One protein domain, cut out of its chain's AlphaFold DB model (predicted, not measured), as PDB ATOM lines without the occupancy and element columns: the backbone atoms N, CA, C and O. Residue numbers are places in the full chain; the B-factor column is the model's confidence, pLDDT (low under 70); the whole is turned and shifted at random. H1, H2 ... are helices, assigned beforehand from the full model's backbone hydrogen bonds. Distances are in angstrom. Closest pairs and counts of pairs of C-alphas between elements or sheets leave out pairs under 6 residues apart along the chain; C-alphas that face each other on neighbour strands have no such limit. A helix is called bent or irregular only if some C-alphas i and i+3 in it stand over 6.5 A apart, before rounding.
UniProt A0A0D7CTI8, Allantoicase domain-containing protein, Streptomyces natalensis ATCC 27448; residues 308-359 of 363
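This is residues 308 to 359 of the 363 residues of the protein "Allantoicase domain-containing protein" of Streptomyces natalensis ATCC 27448 (UniProt A0A0D7CTI8). This is a small, rounded cluster of three short helices with their centres at the corners of a triangle: H2 and H3 fold against each other as a helical hairpin, and H1 packs on H2 at a steep tilt. A tail with no named element, residues 347 to 359, leaves the end of H3 and folds back toward that helix. The printed part has 52 residues with three named helices, in the order H1, H2, H3 along the chain, and no named strand; its class is all helix. The whole is compact, with a radius of gyration of the C-alphas of 9.9 A, and its C-alphas span 23 by 23 by 17 A along the three main axes.

Begin at the first printed residue, Pro 308, whose C-alpha is at (-8.265, 32.307, -23.270). One residue on, find C-alpha 309 at (-11.488, 30.503, -24.315), where H1 begins; this helix holds residues 309 to 319, 11 residues, and is the longest of the three by residues, with 15.7 A from its first to its last C-alpha. Watch z along H1: it reaches -38.366 at C-alpha 319. After the three residues 320 to 322, look at Gly 323 for the first residue of H2, which holds residues 323 to 331 and measures 12.7 A from first to last C-alpha. Here x is the coordinate to watch, from C-alpha 323 at (-19.919, 26.982, -29.041) to C-alpha 331 at (-8.831, 21.555, -26.194). Six residues, 332 to 337, lead on to H3, residues 338 to 346, which measures 12.1 A. Along H3 the x values run back, from -0.195 at C-alpha 338 to the helix's end at C-alpha 346, (-11.514, 23.987, -40.491). From Arg 347 to Arg 359 you will find 13 residues with no named element.

Start with H1 and H2, which touch, with 10 pairs of C-alphas within 8 A. Look for their closest C-alphas at Ala 313 and Val 326, 5.8 A apart. Their lines stand at a steep tilt of 48 degrees, and they run opposite ways; their centres are 9.7 A apart. Go on to H2 and H3, which form a helical hairpin. They touch, with 4 pairs of C-alphas within 8 A, and the closest C-alphas are those of Phe 329 and Ala 344, 6.1 A apart. Their lines stand at a shallow tilt of 26 degrees, opposite ways, with 12.4 A from centre to centre. H1 and H3 are apart. In the backbone, every O i to N i+4 pair is within hydrogen-bond range in H2 and H3, while in H1 it is 5 of 7. H1 is irregular, but only just: C-alphas 315 and 318 are 6.7 A apart, where about 5 A is the distance in a regular helix, and its line is a rough one.

The two C-alphas farthest apart are those of Pro 318, in H1, and Pro 336, in the link between H2 and H3, at 25.4 A. From the first to the last printed C-alpha, Pro 308 to Arg 359, the distance is 20.9 A. The printed part has no cut. The link from H1 to H2 is tight, the link from H2 to H3 is short, and no link is long. The C-alphas of residues 347 to 359 lie 7 to 13 A from the mean of all C-alphas. Read the B-factor column for the model's confidence: the mean pLDDT of the printed part is 77.4, and the 14 residues 346 to 359, of which 346 belongs to H3, are under 70.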
ATOM      1  N   PRO A 308      -7.224  32.896 -24.096       89.94
ATOM      2  CA  PRO A 308      -8.265  32.307 -23.270       89.94
ATOM      3  C   PRO A 308      -9.481  31.936 -24.121       89.94
ATOM      4  O   PRO A 308      -9.709  32.479 -25.206       89.94
ATOM      5  N   ARG A 309     -10.292  31.002 -23.618       88.94
ATOM      6  CA  ARG A 309     -11.488  30.503 -24.315       88.94
ATOM      7  C   ARG A 309     -12.443  31.631 -24.734       88.94
ATOM      8  O   ARG A 309     -13.069  31.534 -25.788       88.94
ATOM      9  N   SER A 310     -12.550  32.691 -23.928       85.88
ATOM     10  CA  SER A 310     -13.345  33.891 -24.232       85.88
ATOM     11  C   SER A 310     -12.889  34.582 -25.515       85.88
ATOM     12  O   SER A 310     -13.715  34.956 -26.341       85.88
ATOM     13  N   ASP A 311     -11.579  34.698 -25.709       86.69
ATOM     14  CA  ASP A 311     -10.993  35.401 -26.847       86.69
ATOM     15  C   ASP A 311     -11.094  34.547 -28.106       86.69
ATOM     16  O   ASP A 311     -11.431  35.054 -29.171       86.69
ATOM     17  N   VAL A 312     -10.890  33.230 -27.981       87.31
ATOM     18  CA  VAL A 312     -11.149  32.298 -29.086       87.31
ATOM     19  C   VAL A 312     -12.621  32.371 -29.505       87.31
ATOM     20  O   VAL A 312     -12.911  32.461 -30.695       87.31
ATOM     21  N   ALA A 313     -13.558  32.408 -28.552       86.00
ATOM     22  CA  ALA A 313     -14.977  32.581 -28.857       86.00
ATOM     23  C   ALA A 313     -15.246  33.906 -29.585       86.00
ATOM     24  O   ALA A 313     -15.929  33.916 -30.606       86.00
ATOM     25  N   ALA A 314     -14.669  35.010 -29.106       82.94
ATOM     26  CA  ALA A 314     -14.815  36.322 -29.729       82.94
ATOM     27  C   ALA A 314     -14.237  36.382 -31.154       82.94
ATOM     28  O   ALA A 314     -14.730  37.149 -31.976       82.94
ATOM     29  N   LEU A 315     -13.221  35.569 -31.464       80.69
ATOM     30  CA  LEU A 315     -12.650  35.458 -32.808       80.69
ATOM     31  C   LEU A 315     -13.468  34.556 -33.737       80.69
ATOM     32  O   LEU A 315     -13.560  34.840 -34.927       80.69
ATOM     33  N   LEU A 316     -14.015  33.453 -33.221       80.31
ATOM     34  CA  LEU A 316     -14.609  32.394 -34.042       80.31
ATOM     35  C   LEU A 316     -16.130  32.525 -34.201       80.31
ATOM     36  O   LEU A 316     -16.641  32.330 -35.303       80.31
ATOM     37  N   LEU A 317     -16.863  32.889 -33.141       82.94
ATOM     38  CA  LEU A 317     -18.331  32.973 -33.176       82.94
ATOM     39  C   LEU A 317     -18.866  33.978 -34.221       82.94
ATOM     40  O   LEU A 317     -19.818  33.629 -34.921       82.94
ATOM     41  N   PRO A 318     -18.272  35.179 -34.421       83.12
ATOM     42  CA  PRO A 318     -18.730  36.114 -35.458       83.12
ATOM     43  C   PRO A 318     -18.604  35.583 -36.892       83.12
ATOM     44  O   PRO A 318     -19.132  36.187 -37.824       83.12
ATOM     45  N   HIS A 319     -17.892  34.473 -37.082       77.69
ATOM     46  CA  HIS A 319     -17.712  33.807 -38.366       77.69
ATOM     47  C   HIS A 319     -18.605  32.565 -38.522       77.69
ATOM     48  O   HIS A 319     -18.381  31.766 -39.424       77.69
ATOM     49  N   GLY A 320     -19.641  32.423 -37.684       73.31
ATOM     50  CA  GLY A 320     -20.682  31.396 -37.821       73.31
ATOM     51  C   GLY A 320     -20.386  30.074 -37.110       73.31
ATOM     52  O   GLY A 320     -21.169  29.136 -37.223       73.31
ATOM     53  N   LEU A 321     -19.286  29.998 -36.356       75.06
ATOM     54  CA  LEU A 321     -18.908  28.803 -35.608       75.06
ATOM     55  C   LEU A 321     -19.744  28.643 -34.333       75.06
ATOM     56  O   LEU A 321     -20.071  29.613 -33.654       75.06
ATOM     57  N   ALA A 322     -20.072  27.398 -33.990       79.94
ATOM     58  CA  ALA A 322     -20.838  27.070 -32.790       79.94
ATOM     59  C   ALA A 322     -19.988  27.124 -31.497       79.94
ATOM     60  O   ALA A 322     -18.762  27.215 -31.511       79.94
ATOM     61  N   GLY A 323     -20.630  27.011 -30.329       81.38
ATOM     62  CA  GLY A 323     -19.919  26.982 -29.041       81.38
ATOM     63  C   GLY A 323     -18.985  25.774 -28.873       81.38
ATOM     64  O   GLY A 323     -17.834  25.948 -28.483       81.38
ATOM     65  N   HIS A 324     -19.447  24.571 -29.242       82.81
ATOM     66  CA  HIS A 324     -18.664  23.325 -29.152       82.81
ATOM     67  C   HIS A 324     -17.417  23.344 -30.050       82.81
ATOM     68  O   HIS A 324     -16.404  22.716 -29.756       82.81
ATOM     69  N   ALA A 325     -17.505  24.097 -31.141       81.88
ATOM     70  CA  ALA A 325     -16.442  24.354 -32.087       81.88
ATOM     71  C   ALA A 325     -15.278  25.121 -31.424       81.88
ATOM     72  O   ALA A 325     -14.110  24.740 -31.533       81.88
ATOM     73  N   VAL A 326     -15.610  26.148 -30.637       85.75
ATOM     74  CA  VAL A 326     -14.644  26.880 -29.807       85.75
ATOM     75  C   VAL A 326     -13.990  25.962 -28.773       85.75
ATOM     76  O   VAL A 326     -12.773  26.018 -28.600       85.75
ATOM     77  N   ASP A 327     -14.773  25.110 -28.105       88.12
ATOM     78  CA  ASP A 327     -14.253  24.173 -27.101       88.12
ATOM     79  C   ASP A 327     -13.273  23.172 -27.725       88.12
ATOM     80  O   ASP A 327     -12.155  23.023 -27.236       88.12
ATOM     81  N   ALA A 328     -13.631  22.572 -28.864       86.44
ATOM     82  CA  ALA A 328     -12.756  21.661 -29.597       86.44
ATOM     83  C   ALA A 328     -11.434  22.331 -30.014       86.44
ATOM     84  O   ALA A 328     -10.364  21.739 -29.856       86.44
ATOM     85  N   PHE A 329     -11.489  23.581 -30.493       88.06
ATOM     86  CA  PHE A 329     -10.288  24.345 -30.838       88.06
ATOM     87  C   PHE A 329      -9.416  24.635 -29.609       88.06
ATOM     88  O   PHE A 329      -8.191  24.572 -29.689       88.06
ATOM     89  N   VAL A 330     -10.017  24.968 -28.467       89.69
ATOM     90  CA  VAL A 330      -9.278  25.250 -27.229       89.69
ATOM     91  C   VAL A 330      -8.612  23.988 -26.681       89.69
ATOM     92  O   VAL A 330      -7.445  24.057 -26.293       89.69
ATOM     93  N   THR A 331      -9.314  22.852 -26.697       90.62
ATOM     94  CA  THR A 331      -8.831  21.555 -26.194       90.62
ATOM     95  C   THR A 331      -7.718  20.950 -27.050       90.62
ATOM     96  O   THR A 331      -6.859  20.258 -26.517       90.62
ATOM     97  N   ALA A 332      -7.687  21.212 -28.360       90.31
ATOM     98  CA  ALA A 332      -6.664  20.663 -29.256       90.31
ATOM     99  C   ALA A 332      -5.284  21.352 -29.151       90.31
ATOM    100  O   ALA A 332      -4.351  20.977 -29.862       90.31
ATOM    101  N   ARG A 333      -5.145  22.363 -28.287       91.38
ATOM    102  CA  ARG A 333      -3.884  23.072 -28.041       91.38
ATOM    103  C   ARG A 333      -2.937  22.262 -27.140       91.38
ATOM    104  O   ARG A 333      -3.409  21.488 -26.312       91.38
ATOM    105  N   PRO A 334      -1.613  22.485 -27.224       93.44
ATOM    106  CA  PRO A 334      -0.936  23.437 -28.106       93.44
ATOM    107  C   PRO A 334      -0.817  22.924 -29.546       93.44
ATOM    108  O   PRO A 334      -0.489  21.766 -29.793       93.44
ATOM    109  N   TYR A 335      -1.026  23.816 -30.512       93.12
ATOM    110  CA  TYR A 335      -0.772  23.533 -31.919       93.12
ATOM    111  C   TYR A 335       0.727  23.623 -32.230       93.12
ATOM    112  O   TYR A 335       1.366  24.599 -31.822       93.12
ATOM    113  N   PRO A 336       1.291  22.663 -32.986       93.31
ATOM    114  CA  PRO A 336       2.704  22.678 -33.358       93.31
ATOM    115  C   PRO A 336       3.017  23.624 -34.528       93.31
ATOM    116  O   PRO A 336       4.154  24.063 -34.663       93.31
ATOM    117  N   THR A 337       2.031  23.935 -35.377       92.19
ATOM    118  CA  THR A 337       2.175  24.802 -36.559       92.19
ATOM    119  C   THR A 337       0.903  25.618 -36.793       92.19
ATOM    120  O   THR A 337      -0.173  25.253 -36.303       92.19
ATOM    121  N   LEU A 338       0.997  26.704 -37.574       87.88
ATOM    122  CA  LEU A 338      -0.195  27.450 -37.995       87.88
ATOM    123  C   LEU A 338      -1.118  26.607 -38.876       87.88
ATOM    124  O   LEU A 338      -2.332  26.714 -38.732       87.88
ATOM    125  N   ASP A 339      -0.571  25.725 -39.715       86.88
ATOM    126  CA  ASP A 339      -1.373  24.805 -40.527       86.88
ATOM    127  C   ASP A 339      -2.181  23.834 -39.651       86.88
ATOM    128  O   ASP A 339      -3.343  23.566 -39.944       86.88
ATOM    129  N   ALA A 340      -1.611  23.341 -38.544       89.62
ATOM    130  CA  ALA A 340      -2.325  22.480 -37.600       89.62
ATOM    131  C   ALA A 340      -3.439  23.238 -36.861       89.62
ATOM    132  O   ALA A 340      -4.543  22.707 -36.714       89.62
ATOM    133  N   ALA A 341      -3.174  24.485 -36.451       86.88
ATOM    134  CA  ALA A 341      -4.185  25.361 -35.859       86.88
ATOM    135  C   ALA A 341      -5.317  25.654 -36.855       86.88
ATOM    136  O   ALA A 341      -6.495  25.513 -36.536       86.88
ATOM    137  N   GLN A 342      -4.967  25.986 -38.097       81.81
ATOM    138  CA  GLN A 342      -5.921  26.215 -39.173       81.81
ATOM    139  C   GLN A 342      -6.735  24.946 -39.471       81.81
ATOM    140  O   GLN A 342      -7.955  25.012 -39.555       81.81
ATOM    141  N   ALA A 343      -6.106  23.774 -39.582       82.81
ATOM    142  CA  ALA A 343      -6.802  22.508 -39.806       82.81
ATOM    143  C   ALA A 343      -7.743  22.136 -38.649       82.81
ATOM    144  O   ALA A 343      -8.776  21.506 -38.872       82.81
ATOM    145  N   ALA A 344      -7.410  22.506 -37.410       82.06
ATOM    146  CA  ALA A 344      -8.323  22.370 -36.281       82.06
ATOM    147  C   ALA A 344      -9.516  23.328 -36.395       82.06
ATOM    148  O   ALA A 344     -10.638  22.891 -36.178       82.06
ATOM    149  N   ALA A 345      -9.306  24.577 -36.824       72.81
ATOM    150  CA  ALA A 345     -10.398  25.517 -37.093       72.81
ATOM    151  C   ALA A 345     -11.296  25.081 -38.274       72.81
ATOM    152  O   ALA A 345     -12.506  25.250 -38.208       72.81
ATOM    153  N   HIS A 346     -10.739  24.478 -39.334       69.44
ATOM    154  CA  HIS A 346     -11.514  23.987 -40.491       69.44
ATOM    155  C   HIS A 346     -12.310  22.717 -40.206       69.44
ATOM    156  O   HIS A 346     -13.431  22.585 -40.687       69.44
ATOM    157  N   ARG A 347     -11.766  21.785 -39.408       64.75
ATOM    158  CA  ARG A 347     -12.502  20.588 -38.941       64.75
ATOM    159  C   ARG A 347     -13.729  20.930 -38.096       64.75
ATOM    160  O   ARG A 347     -14.543  20.062 -37.811       64.75
ATOM    161  N   VAL A 348     -13.812  22.186 -37.687       58.25
ATOM    162  CA  VAL A 348     -14.795  22.757 -36.789       58.25
ATOM    163  C   VAL A 348     -15.891  23.550 -37.554       58.25
ATOM    164  O   VAL A 348     -16.787  24.102 -36.930       58.25
ATOM    165  N   ASP A 349     -15.896  23.435 -38.893       51.28
ATOM    166  CA  ASP A 349     -16.875  23.883 -39.908       51.28
ATOM    167  C   ASP A 349     -16.571  25.241 -40.607       51.28
ATOM    168  O   ASP A 349     -16.670  26.321 -40.033       51.28
ATOM    169  N   LEU A 350     -16.167  25.131 -41.886       44.19
ATOM    170  CA  LEU A 350     -15.980  26.122 -42.972       44.19
ATOM    171  C   LEU A 350     -15.357  27.499 -42.650       44.19
ATOM    172  O   LEU A 350     -16.048  28.508 -42.525       44.19
ATOM    173  N   PHE A 351     -14.024  27.592 -42.730       45.34
ATOM    174  CA  PHE A 351     -13.326  28.880 -42.777       45.34
ATOM    175  C   PHE A 351     -12.995  29.316 -44.216       45.34
ATOM    176  O   PHE A 351     -12.123  28.764 -44.879       45.34
ATOM    177  N   THR A 352     -13.624  30.379 -44.709       44.22
ATOM    178  CA  THR A 352     -13.081  31.182 -45.824       44.22
ATOM    179  C   THR A 352     -11.964  32.103 -45.326       44.22
ATOM    180  O   THR A 352     -11.996  32.545 -44.185       44.22
ATOM    181  N   HIS A 353     -10.996  32.419 -46.193       49.44
ATOM    182  CA  HIS A 353      -9.745  33.187 -46.019       49.44
ATOM    183  C   HIS A 353      -9.782  34.576 -45.304       49.44
ATOM    184  O   HIS A 353      -8.925  35.425 -45.570       49.44
ATOM    185  N   HIS A 354     -10.732  34.884 -44.420       51.78
ATOM    186  CA  HIS A 354     -11.005  36.240 -43.932       51.78
ATOM    187  C   HIS A 354     -10.373  36.606 -42.581       51.78
ATOM    188  O   HIS A 354     -10.191  37.796 -42.336       51.78
ATOM    189  N   THR A 355      -9.951  35.652 -41.744       54.97
ATOM    190  CA  THR A 355      -9.290  35.993 -40.469       54.97
ATOM    191  C   THR A 355      -7.779  36.159 -40.661       54.97
ATOM    192  O   THR A 355      -7.106  35.218 -41.093       54.97
ATOM    193  N   PRO A 356      -7.209  37.335 -40.329       61.59
ATOM    194  CA  PRO A 356      -5.817  37.667 -40.638       61.59
ATOM    195  C   PRO A 356      -4.804  36.748 -39.942       61.59
ATOM    196  O   PRO A 356      -3.733  36.503 -40.488       61.59
ATOM    197  N   TYR A 357      -5.153  36.175 -38.786       62.84
ATOM    198  CA  TYR A 357      -4.260  35.319 -37.997       62.84
ATOM    199  C   TYR A 357      -3.971  33.948 -38.626       62.84
ATOM    200  O   TYR A 357      -2.958  33.340 -38.291       62.84
ATOM    201  N   PHE A 358      -4.817  33.483 -39.553       62.53
ATOM    202  CA  PHE A 358      -4.642  32.205 -40.256       62.53
ATOM    203  C   PHE A 358      -4.077  32.370 -41.679       62.53
ATOM    204  O   PHE A 358      -3.856  31.386 -42.374       62.53
ATOM    205  N   ARG A 359      -3.828  33.597 -42.156       62.34
ATOM    206  CA  ARG A 359      -3.229  33.805 -43.487       62.34
ATOM    207  C   ARG A 359      -1.725  33.577 -43.434       62.34
ATOM    208  O   ARG A 359      -1.065  34.188 -42.605       62.34
TER     209      ARG A 359